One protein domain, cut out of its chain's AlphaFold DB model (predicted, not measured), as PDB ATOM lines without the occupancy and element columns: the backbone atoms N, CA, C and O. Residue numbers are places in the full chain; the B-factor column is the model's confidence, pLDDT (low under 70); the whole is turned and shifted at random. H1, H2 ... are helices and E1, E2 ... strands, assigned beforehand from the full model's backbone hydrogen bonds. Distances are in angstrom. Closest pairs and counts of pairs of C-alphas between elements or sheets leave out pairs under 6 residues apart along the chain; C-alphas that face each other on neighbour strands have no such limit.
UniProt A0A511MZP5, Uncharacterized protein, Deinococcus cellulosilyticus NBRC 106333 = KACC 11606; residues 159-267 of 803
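AT A GLANCE: This is residues 159 to 267 of the 803 residues of an uncharacterized protein of Deinococcus cellulosilyticus NBRC 106333 = KACC 11606 (UniProt A0A511MZP5). A small parallel sheet, E1 beside E2, lies near one end of a rod in which H4 runs lengthwise between H1 and H2, with H3 packed steeply on H1. The printed part has 109 residues, mostly helix in its named elements, in the order H1 E1 H2 H3 E2 H4. It is only just compact, close to loose: radius of gyration of the C-alphas 15.3 A, spans 55 by 22 by 21 A.

IN THESE COORDINATES: E1 is residues 175 to 178, E2 227 to 230, H2 189 to 199, H3 209 to 216. H1, residues 159 to 174, 21.3 A, begins at C-alpha 159 (-23.559, -22.872, -35.166). H4, residues 231 to 255, 35.1 A, ends at C-alpha 255 (-24.295, -17.353, -45.283).

HOW THE PARTS SIT: N 176 and O 227, 3.0 A apart, are within hydrogen-bond range between parallel E1 and E2. H4 touches H2 at 11 degrees, a shallow tilt, closest C-alphas Val 190 and Val 237, 6.1 A. In H4, 17 of 21 O i to N i+4 pairs are within range.

THE WHOLE: The printed part has no cut and no long link. Confidence is under 70 at residues 178 to 188 and 255 to 267.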
ATOM      1  N   ARG A 159     -24.703 -22.607 -34.294       79.69
ATOM      2  CA  ARG A 159     -23.559 -22.872 -35.166       79.69
ATOM      3  C   ARG A 159     -22.529 -21.750 -35.114       79.69
ATOM      4  O   ARG A 159     -21.366 -22.050 -34.863       79.69
ATOM      5  N   LEU A 160     -22.934 -20.487 -35.271       81.69
ATOM      6  CA  LEU A 160     -22.004 -19.358 -35.183       81.69
ATOM      7  C   LEU A 160     -21.229 -19.316 -33.855       81.69
ATOM      8  O   LEU A 160     -20.005 -19.237 -33.877       81.69
ATOM      9  N   TYR A 161     -21.913 -19.441 -32.712       85.19
ATOM     10  CA  TYR A 161     -21.268 -19.440 -31.391       85.19
ATOM     11  C   TYR A 161     -20.274 -20.596 -31.231       85.19
ATOM     12  O   TYR A 161     -19.168 -20.411 -30.718       85.19
ATOM     13  N   ARG A 162     -20.652 -21.794 -31.700       84.44
ATOM     14  CA  ARG A 162     -19.781 -22.974 -31.683       84.44
ATOM     15  C   ARG A 162     -18.535 -22.744 -32.529       84.44
ATOM     16  O   ARG A 162     -17.436 -23.016 -32.067       84.44
ATOM     17  N   LEU A 163     -18.708 -22.222 -33.740       86.88
ATOM     18  CA  LEU A 163     -17.616 -21.935 -34.664       86.88
ATOM     19  C   LEU A 163     -16.665 -20.860 -34.103       86.88
ATOM     20  O   LEU A 163     -15.449 -21.025 -34.167       86.88
ATOM     21  N   GLU A 164     -17.192 -19.804 -33.479       86.44
ATOM     22  CA  GLU A 164     -16.390 -18.787 -32.778       86.44
ATOM     23  C   GLU A 164     -15.540 -19.402 -31.653       86.44
ATOM     24  O   GLU A 164     -14.348 -19.101 -31.522       86.44
ATOM     25  N   HIS A 165     -16.130 -20.310 -30.872       85.56
ATOM     26  CA  HIS A 165     -15.425 -21.037 -29.816       85.56
ATOM     27  C   HIS A 165     -14.386 -22.021 -30.366       85.56
ATOM     28  O   HIS A 165     -13.271 -22.057 -29.853       85.56
ATOM     29  N   GLU A 166     -14.709 -22.781 -31.414       89.19
ATOM     30  CA  GLU A 166     -13.775 -23.698 -32.082       89.19
ATOM     31  C   GLU A 166     -12.567 -22.947 -32.648       89.19
ATOM     32  O   GLU A 166     -11.433 -23.378 -32.449       89.19
ATOM     33  N   PHE A 167     -12.783 -21.804 -33.305       90.94
ATOM     34  CA  PHE A 167     -11.694 -20.971 -33.814       90.94
ATOM     35  C   PHE A 167     -10.807 -20.446 -32.683       90.94
ATOM     36  O   PHE A 167      -9.583 -20.537 -32.760       90.94
ATOM     37  N   SER A 168     -11.420 -19.942 -31.611       87.75
ATOM     38  CA  SER A 168     -10.697 -19.419 -30.448       87.75
ATOM     39  C   SER A 168      -9.889 -20.508 -29.732       87.75
ATOM     40  O   SER A 168      -8.741 -20.278 -29.346       87.75
ATOM     41  N   ALA A 169     -10.461 -21.705 -29.583       86.31
ATOM     42  CA  ALA A 169      -9.777 -22.869 -29.026       86.31
ATOM     43  C   ALA A 169      -8.621 -23.313 -29.930       86.31
ATOM     44  O   ALA A 169      -7.505 -23.495 -29.450       86.31
ATOM     45  N   TRP A 170      -8.851 -23.391 -31.243       91.25
ATOM     46  CA  TRP A 170      -7.820 -23.737 -32.216       91.25
ATOM     47  C   TRP A 170      -6.649 -22.751 -32.181       91.25
ATOM     48  O   TRP A 170      -5.499 -23.182 -32.125       91.25
ATOM     49  N   LEU A 171      -6.917 -21.439 -32.139       87.44
ATOM     50  CA  LEU A 171      -5.877 -20.416 -32.000       87.44
ATOM     51  C   LEU A 171      -5.032 -20.647 -30.745       87.44
ATOM     52  O   LEU A 171      -3.808 -20.639 -30.821       87.44
ATOM     53  N   ARG A 172      -5.683 -20.889 -29.603       84.06
ATOM     54  CA  ARG A 172      -5.006 -21.101 -28.318       84.06
ATOM     55  C   ARG A 172      -4.188 -22.393 -28.282       84.06
ATOM     56  O   ARG A 172      -3.117 -22.420 -27.687       84.06
ATOM     57  N   GLU A 173      -4.707 -23.477 -28.846       85.38
ATOM     58  CA  GLU A 173      -4.098 -24.804 -28.722       85.38
ATOM     59  C   GLU A 173      -3.062 -25.094 -29.810       85.38
ATOM     60  O   GLU A 173      -2.075 -25.797 -29.561       85.38
ATOM     61  N   LYS A 174      -3.297 -24.588 -31.028       85.56
ATOM     62  CA  LYS A 174      -2.532 -24.957 -32.222       85.56
ATOM     63  C   LYS A 174      -1.524 -23.905 -32.660       85.56
ATOM     64  O   LYS A 174      -0.569 -24.290 -33.327       85.56
ATOM     65  N   VAL A 175      -1.669 -22.632 -32.295       84.94
ATOM     66  CA  VAL A 175      -0.659 -21.602 -32.597       84.94
ATOM     67  C   VAL A 175       0.322 -21.511 -31.432       84.94
ATOM     68  O   VAL A 175      -0.084 -21.276 -30.298       84.94
ATOM     69  N   ARG A 176       1.617 -21.722 -31.693       81.62
ATOM     70  CA  ARG A 176       2.658 -21.724 -30.653       81.62
ATOM     71  C   ARG A 176       3.813 -20.808 -31.020       81.62
ATOM     72  O   ARG A 176       4.362 -20.912 -32.119       81.62
ATOM     73  N   ALA A 177       4.228 -19.981 -30.066       75.81
ATOM     74  CA  ALA A 177       5.497 -19.277 -30.147       75.81
ATOM     75  C   ALA A 177       6.646 -20.272 -29.922       75.81
ATOM     76  O   ALA A 177       6.617 -21.070 -28.983       75.81
ATOM     77  N   ARG A 178       7.668 -20.238 -30.777       69.69
ATOM     78  CA  ARG A 178       8.944 -20.915 -30.521       69.69
ATOM     79  C   ARG A 178      10.055 -19.884 -30.374       69.69
ATOM     80  O   ARG A 178      10.142 -18.940 -31.159       69.69
ATOM     81  N   ASN A 179      10.942 -20.136 -29.414       61.75
ATOM     82  CA  ASN A 179      12.210 -19.427 -29.274       61.75
ATOM     83  C   ASN A 179      13.190 -19.971 -30.330       61.75
ATOM     84  O   ASN A 179      14.010 -20.846 -30.054       61.75
ATOM     85  N   LEU A 180      12.984 -19.567 -31.584       57.78
ATOM     86  CA  LEU A 180      13.829 -19.935 -32.720       57.78
ATOM     87  C   LEU A 180      14.983 -18.934 -32.800       57.78
ATOM     88  O   LEU A 180      14.757 -17.729 -32.688       57.78
ATOM     89  N   GLN A 181      16.215 -19.418 -32.991       56.19
ATOM     90  CA  GLN A 181      17.345 -18.517 -33.233       56.19
ATOM     91  C   GLN A 181      17.076 -17.698 -34.504       56.19
ATOM     92  O   GLN A 181      16.441 -18.184 -35.438       56.19
ATOM     93  N   GLU A 182      17.555 -16.452 -34.541       47.00
ATOM     94  CA  GLU A 182      17.263 -15.459 -35.593       47.00
ATOM     95  C   GLU A 182      17.584 -15.965 -37.025       47.00
ATOM     96  O   GLU A 182      17.037 -15.489 -38.017       47.00
ATOM     97  N   GLU A 183      18.432 -16.991 -37.128       48.84
ATOM     98  CA  GLU A 183      18.886 -17.653 -38.356       48.84
ATOM     99  C   GLU A 183      17.971 -18.811 -38.828       48.84
ATOM    100  O   GLU A 183      18.108 -19.274 -39.960       48.84
ATOM    101  N   GLU A 184      17.011 -19.250 -38.001       51.69
ATOM    102  CA  GLU A 184      15.992 -20.270 -38.314       51.69
ATOM    103  C   GLU A 184      14.604 -19.678 -38.616       51.69
ATOM    104  O   GLU A 184      13.681 -20.431 -38.928       51.69
ATOM    105  N   LEU A 185      14.440 -18.348 -38.559       50.88
ATOM    106  CA  LEU A 185      13.255 -17.642 -39.061       50.88
ATOM    107  C   LEU A 185      13.046 -18.026 -40.536       50.88
ATOM    108  O   LEU A 185      13.825 -17.588 -41.390       50.88
ATOM    109  N   PRO A 186      12.012 -18.811 -40.895       53.78
ATOM    110  CA  PRO A 186      11.734 -19.063 -42.295       53.78
ATOM    111  C   PRO A 186      11.298 -17.724 -42.894       53.78
ATOM    112  O   PRO A 186      10.199 -17.235 -42.624       53.78
ATOM    113  N   GLN A 187      12.171 -17.085 -43.677       53.03
ATOM    114  CA  GLN A 187      11.788 -15.892 -44.427       53.03
ATOM    115  C   GLN A 187      10.540 -16.235 -45.240       53.03
ATOM    116  O   GLN A 187      10.577 -17.113 -46.104       53.03
ATOM    117  N   GLY A 188       9.427 -15.564 -44.946       66.06
ATOM    118  CA  GLY A 188       8.174 -15.813 -45.641       66.06
ATOM    119  C   GLY A 188       7.075 -16.516 -44.847       66.06
ATOM    120  O   GLY A 188       6.035 -16.721 -45.454       66.06
ATOM    121  N   THR A 189       7.221 -16.909 -43.571       71.44
ATOM    122  CA  THR A 189       6.146 -17.646 -42.855       71.44
ATOM    123  C   THR A 189       4.811 -16.897 -42.857       71.44
ATOM    124  O   THR A 189       3.785 -17.472 -43.217       71.44
ATOM    125  N   VAL A 190       4.819 -15.601 -42.530       79.75
ATOM    126  CA  VAL A 190       3.612 -14.758 -42.566       79.75
ATOM    127  C   VAL A 190       3.089 -14.636 -43.998       79.75
ATOM    128  O   VAL A 190       1.897 -14.786 -44.243       79.75
ATOM    129  N   GLN A 191       3.976 -14.440 -44.976       85.56
ATOM    130  CA  GLN A 191       3.616 -14.310 -46.389       85.56
ATOM    131  C   GLN A 191       3.027 -15.609 -46.960       85.56
ATOM    132  O   GLN A 191       2.087 -15.558 -47.748       85.56
ATOM    133  N   GLN A 192       3.548 -16.769 -46.558       85.31
ATOM    134  CA  GLN A 192       3.057 -18.091 -46.940       85.31
ATOM    135  C   GLN A 192       1.708 -18.379 -46.286       85.31
ATOM    136  O   GLN A 192       0.795 -18.824 -46.976       85.31
ATOM    137  N   LEU A 193       1.557 -18.069 -44.994       89.44
ATOM    138  CA  LEU A 193       0.275 -18.149 -44.297       89.44
ATOM    139  C   LEU A 193      -0.773 -17.297 -45.014       89.44
ATOM    140  O   LEU A 193      -1.795 -17.817 -45.449       89.44
ATOM    141  N   VAL A 194      -0.491 -16.008 -45.214       89.56
ATOM    142  CA  VAL A 194      -1.392 -15.087 -45.917       89.56
ATOM    143  C   VAL A 194      -1.710 -15.596 -47.325       89.56
ATOM    144  O   VAL A 194      -2.872 -15.569 -47.722       89.56
ATOM    145  N   ALA A 195      -0.728 -16.123 -48.063       90.81
ATOM    146  CA  ALA A 195      -0.954 -16.688 -49.392       90.81
ATOM    147  C   ALA A 195      -1.896 -17.904 -49.366       90.81
ATOM    148  O   ALA A 195      -2.779 -18.002 -50.218       90.81
ATOM    149  N   VAL A 196      -1.750 -18.807 -48.391       93.25
ATOM    150  CA  VAL A 196      -2.648 -19.960 -48.218       93.25
ATOM    151  C   VAL A 196      -4.064 -19.496 -47.875       93.25
ATOM    152  O   VAL A 196      -5.025 -19.958 -48.492       93.25
ATOM    153  N   LEU A 197      -4.211 -18.546 -46.949       93.25
ATOM    154  CA  LEU A 197      -5.515 -17.998 -46.561       93.25
ATOM    155  C   LEU A 197      -6.208 -17.299 -47.748       93.25
ATOM    156  O   LEU A 197      -7.387 -17.533 -48.011       93.25
ATOM    157  N   GLN A 198      -5.465 -16.521 -48.541       91.75
ATOM    158  CA  GLN A 198      -5.974 -15.837 -49.739       91.75
ATOM    159  C   GLN A 198      -6.396 -16.785 -50.870       91.75
ATOM    160  O   GLN A 198      -7.219 -16.412 -51.704       91.75
ATOM    161  N   GLN A 199      -5.859 -18.004 -50.921       92.75
ATOM    162  CA  GLN A 199      -6.279 -19.019 -51.895       92.75
ATOM    163  C   GLN A 199      -7.586 -19.717 -51.494       92.75
ATOM    164  O   GLN A 199      -8.238 -20.334 -52.335       92.75
ATOM    165  N   ASN A 200      -8.001 -19.589 -50.232       91.62
ATOM    166  CA  ASN A 200      -9.101 -20.337 -49.637       91.62
ATOM    167  C   ASN A 200     -10.255 -19.413 -49.195       91.62
ATOM    168  O   ASN A 200     -10.681 -19.424 -48.047       91.62
ATOM    169  N   LEU A 201     -10.792 -18.604 -50.114       89.50
ATOM    170  CA  LEU A 201     -11.836 -17.602 -49.812       89.50
ATOM    171  C   LEU A 201     -13.277 -18.146 -49.760       89.50
ATOM    172  O   LEU A 201     -14.211 -17.382 -49.531       89.50
ATOM    173  N   LYS A 202     -13.482 -19.443 -50.008       87.69
ATOM    174  CA  LYS A 202     -14.798 -20.108 -49.971       87.69
ATOM    175  C   LYS A 202     -14.728 -21.345 -49.074       87.69
ATOM    176  O   LYS A 202     -14.597 -22.454 -49.595       87.69
ATOM    177  N   PRO A 203     -14.715 -21.161 -47.747       87.62
ATOM    178  CA  PRO A 203     -14.558 -22.261 -46.809       87.62
ATOM    179  C   PRO A 203     -15.810 -23.150 -46.792       87.62
ATOM    180  O   PRO A 203     -16.934 -22.652 -46.835       87.62
ATOM    181  N   ASP A 204     -15.611 -24.465 -46.691       86.25
ATOM    182  CA  ASP A 204     -16.667 -25.417 -46.340       86.25
ATOM    183  C   ASP A 204     -16.500 -25.790 -44.866       86.25
ATOM    184  O   ASP A 204     -15.546 -26.466 -44.481       86.25
ATOM    185  N   LEU A 205     -17.421 -25.299 -44.036       85.19
ATOM    186  CA  LEU A 205     -17.395 -25.457 -42.582       85.19
ATOM    187  C   LEU A 205     -18.291 -26.609 -42.103       85.19
ATOM    188  O   LEU A 205     -18.707 -26.625 -40.944       85.19
ATOM    189  N   GLY A 206     -18.660 -27.549 -42.982       79.88
ATOM    190  CA  GLY A 206     -19.485 -28.706 -42.618       79.88
ATOM    191  C   GLY A 206     -18.823 -29.634 -41.592       79.88
ATOM    192  O   GLY A 206     -19.513 -30.202 -40.748       79.88
ATOM    193  N   SER A 207     -17.492 -29.750 -41.621       81.69
ATOM    194  CA  SER A 207     -16.703 -30.578 -40.694       81.69
ATOM    195  C   SER A 207     -16.138 -29.824 -39.482       81.69
ATOM    196  O   SER A 207     -15.338 -30.397 -38.746       81.69
ATOM    197  N   GLY A 208     -16.532 -28.564 -39.268       86.06
ATOM    198  CA  GLY A 208     -15.995 -27.705 -38.205       86.06
ATOM    199  C   GLY A 208     -14.714 -26.964 -38.603       86.06
ATOM    200  O   GLY A 208     -14.101 -27.241 -39.640       86.06
ATOM    201  N   ILE A 209     -14.315 -25.990 -37.782       89.75
ATOM    202  CA  ILE A 209     -13.201 -25.081 -38.107       89.75
ATOM    203  C   ILE A 209     -11.843 -25.742 -37.968       89.75
ATOM    204  O   ILE A 209     -10.970 -25.511 -38.802       89.75
ATOM    205  N   GLU A 210     -11.662 -26.585 -36.954       88.88
ATOM    206  CA  GLU A 210     -10.390 -27.272 -36.752       88.88
ATOM    207  C   GLU A 210     -10.034 -28.142 -37.962       88.88
ATOM    208  O   GLU A 210      -8.936 -28.015 -38.502       88.88
ATOM    209  N   ALA A 211     -10.969 -28.973 -38.434       89.69
ATOM    210  CA  ALA A 211     -10.750 -29.837 -39.591       89.69
ATOM    211  C   ALA A 211     -10.452 -29.024 -40.862       89.69
ATOM    212  O   ALA A 211      -9.570 -29.383 -41.645       89.69
ATOM    213  N   TYR A 212     -11.157 -27.905 -41.044       92.69
ATOM    214  CA  TYR A 212     -10.936 -26.997 -42.163       92.69
ATOM    215  C   TYR A 212      -9.531 -26.371 -42.130       92.69
ATOM    216  O   TYR A 212      -8.787 -26.461 -43.111       92.69
ATOM    217  N   LEU A 213      -9.140 -25.782 -40.994       92.00
ATOM    218  CA  LEU A 213      -7.840 -25.132 -40.825       92.00
ATOM    219  C   LEU A 213      -6.685 -26.131 -40.895       92.00
ATOM    220  O   LEU A 213      -5.682 -25.844 -41.545       92.00
ATOM    221  N   GLN A 214      -6.838 -27.320 -40.304       90.12
ATOM    222  CA  GLN A 214      -5.867 -28.405 -40.452       90.12
ATOM    223  C   GLN A 214      -5.670 -28.773 -41.924       90.12
ATOM    224  O   GLN A 214      -4.532 -28.908 -42.367       90.12
ATOM    225  N   GLY A 215      -6.758 -28.866 -42.694       90.62
ATOM    226  CA  GLY A 215      -6.704 -29.159 -44.122       90.62
ATOM    227  C   GLY A 215      -5.927 -28.108 -44.914       90.62
ATOM    228  O   GLY A 215      -4.953 -28.447 -45.590       90.62
ATOM    229  N   ILE A 216      -6.309 -26.831 -44.817       92.88
ATOM    230  CA  ILE A 216      -5.686 -25.781 -45.641       92.88
ATOM    231  C   ILE A 216      -4.260 -25.441 -45.190       92.88
ATOM    232  O   ILE A 216      -3.424 -25.115 -46.028       92.88
ATOM    233  N   LEU A 217      -3.957 -25.556 -43.892       91.00
ATOM    234  CA  LEU A 217      -2.641 -25.235 -43.332       91.00
ATOM    235  C   LEU A 217      -1.706 -26.449 -43.262       91.00
ATOM    236  O   LEU A 217      -0.621 -26.322 -42.705       91.00
ATOM    237  N   THR A 218      -2.064 -27.601 -43.846       89.62
ATOM    238  CA  THR A 218      -1.284 -28.855 -43.753       89.62
ATOM    239  C   THR A 218       0.218 -28.668 -44.027       89.62
ATOM    240  O   THR A 218       1.040 -29.311 -43.386       89.62
ATOM    241  N   SER A 219       0.607 -27.787 -44.959       84.75
ATOM    242  CA  SER A 219       2.019 -27.529 -45.294       84.75
ATOM    243  C   SER A 219       2.768 -26.630 -44.303       84.75
ATOM    244  O   SER A 219       3.988 -26.523 -44.394       84.75
ATOM    245  N   LEU A 220       2.046 -25.938 -43.422       86.19
ATOM    246  CA  LEU A 220       2.569 -24.996 -42.428       86.19
ATOM    247  C   LEU A 220       2.522 -25.561 -41.001       86.19
ATOM    248  O   LEU A 220       3.209 -25.045 -40.123       86.19
ATOM    249  N   LEU A 221       1.717 -26.599 -40.767       86.81
ATOM    250  CA  LEU A 221       1.658 -27.290 -39.484       86.81
ATOM    251  C   LEU A 221       2.854 -28.236 -39.318       86.81
ATOM    252  O   LEU A 221       3.310 -28.869 -40.271       86.81
ATOM    253  N   ASP A 222       3.357 -28.344 -38.090       82.88
ATOM    254  CA  ASP A 222       4.379 -29.325 -37.737       82.88
ATOM    255  C   ASP A 222       3.802 -30.751 -37.630       82.88
ATOM    256  O   ASP A 222       2.605 -30.985 -37.798       82.88
ATOM    257  N   GLY A 223       4.662 -31.738 -37.358       78.19
ATOM    258  CA  GLY A 223       4.256 -33.146 -37.256       78.19
ATOM    259  C   GLY A 223       3.264 -33.456 -36.125       78.19
ATOM    260  O   GLY A 223       2.700 -34.548 -36.112       78.19
ATOM    261  N   GLU A 224       3.038 -32.517 -35.202       81.12
ATOM    262  CA  GLU A 224       2.025 -32.606 -34.144       81.12
ATOM    263  C   GLU A 224       0.748 -31.816 -34.487       81.12
ATOM    264  O   GLU A 224      -0.216 -31.827 -33.721       81.12
ATOM    265  N   GLY A 225       0.710 -31.155 -35.648       83.31
ATOM    266  CA  GLY A 225      -0.418 -30.344 -36.091       83.31
ATOM    267  C   GLY A 225      -0.434 -28.931 -35.505       83.31
ATOM    268  O   GLY A 225      -1.502 -28.319 -35.468       83.31
ATOM    269  N   HIS A 226       0.702 -28.408 -35.030       85.44
ATOM    270  CA  HIS A 226       0.807 -27.041 -34.514       85.44
ATOM    271  C   HIS A 226       1.397 -26.082 -35.552       85.44
ATOM    272  O   HIS A 226       2.360 -26.403 -36.249       85.44
ATOM    273  N   LEU A 227       0.862 -24.864 -35.607       85.31
ATOM    274  CA  LEU A 227       1.457 -23.740 -36.315       85.31
ATOM    275  C   LEU A 227       2.518 -23.105 -35.409       85.31
ATOM    276  O   LEU A 227       2.222 -22.262 -34.562       85.31
ATOM    277  N   SER A 228       3.758 -23.558 -35.571       82.38
ATOM    278  CA  SER A 228       4.904 -23.059 -34.811       82.38
ATOM    279  C   SER A 228       5.502 -21.826 -35.489       82.38
ATOM    280  O   SER A 228       6.000 -21.930 -36.611       82.38
ATOM    281  N   VAL A 229       5.482 -20.674 -34.816       77.38
ATOM    282  CA  VAL A 229       5.984 -19.402 -35.363       77.38
ATOM    283  C   VAL A 229       6.972 -18.720 -34.409       77.38
ATOM    284  O   VAL A 229       6.862 -18.886 -33.193       77.38
ATOM    285  N   PRO A 230       7.958 -17.966 -34.924       74.69
ATOM    286  CA  PRO A 230       8.819 -17.123 -34.100       74.69
ATOM    287  C   PRO A 230       8.014 -16.069 -33.331       74.69
ATOM    288  O   PRO A 230       7.079 -15.484 -33.877       74.69
ATOM    289  N   GLU A 231       8.415 -15.784 -32.094       73.75
ATOM    290  CA  GLU A 231       7.727 -14.817 -31.220       73.75
ATOM    291  C   GLU A 231       7.625 -13.417 -31.852       73.75
ATOM    292  O   GLU A 231       6.582 -12.778 -31.780       73.75
ATOM    293  N   VAL A 232       8.660 -12.988 -32.584       75.69
ATOM    294  CA  VAL A 232       8.714 -11.675 -33.254       75.69
ATOM    295  C   VAL A 232       7.637 -11.463 -34.330       75.69
ATOM    296  O   VAL A 232       7.318 -10.322 -34.644       75.69
ATOM    297  N   VAL A 233       7.064 -12.534 -34.895       76.19
ATOM    298  CA  VAL A 233       5.996 -12.450 -35.915       76.19
ATOM    299  C   VAL A 233       4.636 -12.925 -35.397       76.19
ATOM    300  O   VAL A 233       3.688 -13.041 -36.174       76.19
ATOM    301  N   LEU A 234       4.524 -13.227 -34.100       78.75
ATOM    302  CA  LEU A 234       3.313 -13.794 -33.512       78.75
ATOM    303  C   LEU A 234       2.107 -12.860 -33.694       78.75
ATOM    304  O   LEU A 234       1.044 -13.314 -34.120       78.75
ATOM    305  N   ASP A 235       2.297 -11.557 -33.479       78.31
ATOM    306  CA  ASP A 235       1.255 -10.539 -33.664       78.31
ATOM    307  C   ASP A 235       0.752 -10.481 -35.114       78.31
ATOM    308  O   ASP A 235      -0.455 -10.444 -35.357       78.31
ATOM    309  N   GLU A 236       1.659 -10.548 -36.096       82.06
ATOM    310  CA  GLU A 236       1.304 -10.553 -37.521       82.06
ATOM    311  C   GLU A 236       0.516 -11.817 -37.904       82.06
ATOM    312  O   GLU A 236      -0.426 -11.759 -38.700       82.06
ATOM    313  N   VAL A 237       0.861 -12.963 -37.311       84.50
ATOM    314  CA  VAL A 237       0.160 -14.240 -37.509       84.50
ATOM    315  C   VAL A 237      -1.243 -14.194 -36.904       84.50
ATOM    316  O   VAL A 237      -2.210 -14.546 -37.586       84.50
ATOM    317  N   PHE A 238      -1.383 -13.716 -35.663       84.88
ATOM    318  CA  PHE A 238      -2.692 -13.527 -35.031       84.88
ATOM    319  C   PHE A 238      -3.553 -12.541 -35.813       84.88
ATOM    320  O   PHE A 238      -4.738 -12.805 -36.036       84.88
ATOM    321  N   GLN A 239      -2.968 -11.439 -36.284       86.38
ATOM    322  CA  GLN A 239      -3.667 -10.472 -37.117       86.38
ATOM    323  C   GLN A 239      -4.144 -11.112 -38.425       86.38
ATOM    324  O   GLN A 239      -5.306 -10.928 -38.793       86.38
ATOM    325  N   ALA A 240      -3.303 -11.889 -39.112       89.06
ATOM    326  CA  ALA A 240      -3.672 -12.565 -40.355       89.06
ATOM    327  C   ALA A 240      -4.815 -13.576 -40.153       89.06
ATOM    328  O   ALA A 240      -5.793 -13.562 -40.905       89.06
ATOM    329  N   LEU A 241      -4.728 -14.415 -39.116       90.44
ATOM    330  CA  LEU A 241      -5.748 -15.418 -38.796       90.44
ATOM    331  C   LEU A 241      -7.068 -14.774 -38.358       90.44
ATOM    332  O   LEU A 241      -8.133 -15.176 -38.822       90.44
ATOM    333  N   THR A 242      -7.014 -13.740 -37.517       90.31
ATOM    334  CA  THR A 242      -8.212 -13.016 -37.061       90.31
ATOM    335  C   THR A 242      -8.854 -12.238 -38.206       90.31
ATOM    336  O   THR A 242     -10.075 -12.227 -38.341       90.31
ATOM    337  N   THR A 243      -8.047 -11.641 -39.088       92.75
ATOM    338  CA  THR A 243      -8.554 -11.005 -40.312       92.75
ATOM    339  C   THR A 243      -9.285 -12.033 -41.166       92.75
ATOM    340  O   THR A 243     -10.419 -11.792 -41.558       92.75
ATOM    341  N   TYR A 244      -8.690 -13.207 -41.386       94.19
ATOM    342  CA  TYR A 244      -9.319 -14.282 -42.151       94.19
ATOM    343  C   TYR A 244     -10.615 -14.802 -41.511       94.19
ATOM    344  O   TYR A 244     -11.596 -15.055 -42.217       94.19
ATOM    345  N   TRP A 245     -10.669 -14.885 -40.177       91.94
ATOM    346  CA  TRP A 245     -11.916 -15.143 -39.463       91.94
ATOM    347  C   TRP A 245     -12.986 -14.107 -39.819       91.94
ATOM    348  O   TRP A 245     -14.054 -14.469 -40.310       91.94
ATOM    349  N   VAL A 246     -12.684 -12.819 -39.642       90.94
ATOM    350  CA  VAL A 246     -13.639 -11.722 -39.851       90.94
ATOM    351  C   VAL A 246     -14.078 -11.596 -41.312       90.94
ATOM    352  O   VAL A 246     -15.253 -11.350 -41.572       90.94
ATOM    353  N   THR A 247     -13.165 -11.752 -42.272       92.38
ATOM    354  CA  THR A 247     -13.437 -11.470 -43.691       92.38
ATOM    355  C   THR A 247     -13.881 -12.684 -44.496       92.38
ATOM    356  O   THR A 247     -14.364 -12.516 -45.613       92.38
ATOM    357  N   THR A 248     -13.679 -13.906 -43.992       93.12
ATOM    358  CA  THR A 248     -13.899 -15.131 -44.777       93.12
ATOM    359  C   THR A 248     -14.668 -16.200 -44.013       93.12
ATOM    360  O   THR A 248     -15.717 -16.631 -44.490       93.12
ATOM    361  N   LEU A 249     -14.207 -16.615 -42.829       91.50
ATOM    362  CA  LEU A 249     -14.863 -17.704 -42.088       91.50
ATOM    363  C   LEU A 249     -16.212 -17.278 -41.500       91.50
ATOM    364  O   LEU A 249     -17.202 -17.990 -41.664       91.50
ATOM    365  N   ARG A 250     -16.274 -16.106 -40.859       87.62
ATOM    366  CA  ARG A 250     -17.492 -15.581 -40.229       87.62
ATOM    367  C   ARG A 250     -18.598 -15.294 -41.255       87.62
ATOM    368  O   ARG A 250     -19.712 -15.754 -41.021       87.62
ATOM    369  N   PRO A 251     -18.342 -14.631 -42.404       86.94
ATOM    370  CA  PRO A 251     -19.350 -14.491 -43.454       86.94
ATOM    371  C   PRO A 251     -19.856 -15.838 -43.974       86.94
ATOM    372  O   PRO A 251     -21.059 -16.020 -44.084       86.94
ATOM    373  N   ALA A 252     -18.976 -16.818 -44.207       85.44
ATOM    374  CA  ALA A 252     -19.403 -18.144 -44.652       85.44
ATOM    375  C   ALA A 252     -20.256 -18.885 -43.606       85.44
ATOM    376  O   ALA A 252     -21.172 -19.621 -43.970       85.44
ATOM    377  N   ALA A 253     -19.983 -18.678 -42.313       80.75
ATOM    378  CA  ALA A 253     -20.821 -19.189 -41.232       80.75
ATOM    379  C   ALA A 253     -22.221 -18.545 -41.237       80.75
ATOM    380  O   ALA A 253     -23.207 -19.261 -41.093       80.75
ATOM    381  N   LEU A 254     -22.305 -17.230 -41.476       77.50
ATOM    382  CA  LEU A 254     -23.564 -16.476 -41.580       77.50
ATOM    383  C   LEU A 254     -24.351 -16.773 -42.874       77.50
ATOM    384  O   LEU A 254     -25.579 -16.787 -42.863       77.50
ATOM    385  N   ASP A 255     -23.669 -17.032 -43.991       68.75
ATOM    386  CA  ASP A 255     -24.295 -17.353 -45.283       68.75
ATOM    387  C   ASP A 255     -24.851 -18.780 -45.308       68.75
ATOM    388  O   ASP A 255     -25.923 -19.022 -45.857       68.75
ATOM    389  N   ALA A 256     -24.152 -19.734 -44.683       60.59
ATOM    390  CA  ALA A 256     -24.644 -21.104 -44.514       60.59
ATOM    391  C   ALA A 256     -25.884 -21.185 -43.607       60.59
ATOM    392  O   ALA A 256     -26.551 -22.219 -43.545       60.59
ATOM    393  N   GLU A 257     -26.151 -20.102 -42.891       54.69
ATOM    394  CA  GLU A 257     -27.314 -19.884 -42.060       54.69
ATOM    395  C   GLU A 257     -28.468 -19.266 -42.899       54.69
ATOM    396  O   GLU A 257     -29.631 -19.569 -42.651       54.69
ATOM    397  N   ALA A 258     -28.215 -18.439 -43.922       50.38
ATOM    398  CA  ALA A 258     -29.249 -17.633 -44.591       50.38
ATOM    399  C   ALA A 258     -30.399 -18.436 -45.247       50.38
ATOM    400  O   ALA A 258     -30.201 -19.437 -45.941       50.38
ATOM    401  N   THR A 259     -31.632 -17.944 -45.080       45.28
ATOM    402  CA  THR A 259     -32.818 -18.454 -45.797       45.28
ATOM    403  C   THR A 259     -32.880 -17.893 -47.230       45.28
ATOM    404  O   THR A 259     -32.257 -16.863 -47.498       45.28
ATOM    405  N   PRO A 260     -33.628 -18.518 -48.170       36.34
ATOM    406  CA  PRO A 260     -33.690 -18.101 -49.582       36.34
ATOM    407  C   PRO A 260     -34.061 -16.629 -49.829       36.34
ATOM    408  O   PRO A 260     -33.762 -16.101 -50.897       36.34
ATOM    409  N   ASP A 261     -34.662 -15.962 -48.841       40.59
ATOM    410  CA  ASP A 261     -35.083 -14.560 -48.903       40.59
ATOM    411  C   ASP A 261     -33.962 -13.566 -48.527       40.59
ATOM    412  O   ASP A 261     -34.204 -12.366 -48.409       40.59
ATOM    413  N   GLY A 262     -32.727 -14.041 -48.320       35.28
ATOM    414  CA  GLY A 262     -31.573 -13.199 -47.976       35.28
ATOM    415  C   GLY A 262     -31.593 -12.659 -46.543       35.28
ATOM    416  O   GLY A 262     -30.745 -11.843 -46.185       35.28
ATOM    417  N   MET A 263     -32.539 -13.111 -45.714       40.25
ATOM    418  CA  MET A 263     -32.515 -12.874 -44.272       40.25
ATOM    419  C   MET A 263     -31.681 -13.964 -43.584       40.25
ATOM    420  O   MET A 263     -31.823 -15.146 -43.943       40.25
ATOM    421  N   PRO A 264     -30.855 -13.609 -42.575       44.97
ATOM    422  CA  PRO A 264     -30.261 -14.610 -41.698       44.97
ATOM    423  C   PRO A 264     -31.388 -15.493 -41.142       44.97
ATOM    424  O   PRO A 264     -32.511 -15.011 -40.946       44.97
ATOM    425  N   PRO A 265     -31.136 -16.793 -40.937       45.66
ATOM    426  CA  PRO A 265     -32.156 -17.692 -40.453       45.66
ATOM    427  C   PRO A 265     -32.621 -17.165 -39.113       45.66
ATOM    428  O   PRO A 265     -31.866 -16.601 -38.318       45.66
ATOM    429  N   ARG A 266     -33.905 -17.365 -38.893       52.31
ATOM    430  CA  ARG A 266     -34.627 -17.028 -37.683       52.31
ATOM    431  C   ARG A 266     -34.145 -17.908 -36.513       52.31
ATOM    432  O   ARG A 266     -34.854 -18.796 -36.052       52.31
ATOM    433  N   GLN A 267     -32.907 -17.689 -36.060       59.94
ATOM    434  CA  GLN A 267     -32.313 -18.234 -34.835       59.94
ATOM    435  C   GLN A 267     -32.912 -17.493 -33.634       59.94
ATOM    436  O   GLN A 267     -32.254 -16.693 -32.978       59.94
TER     437      GLN A 267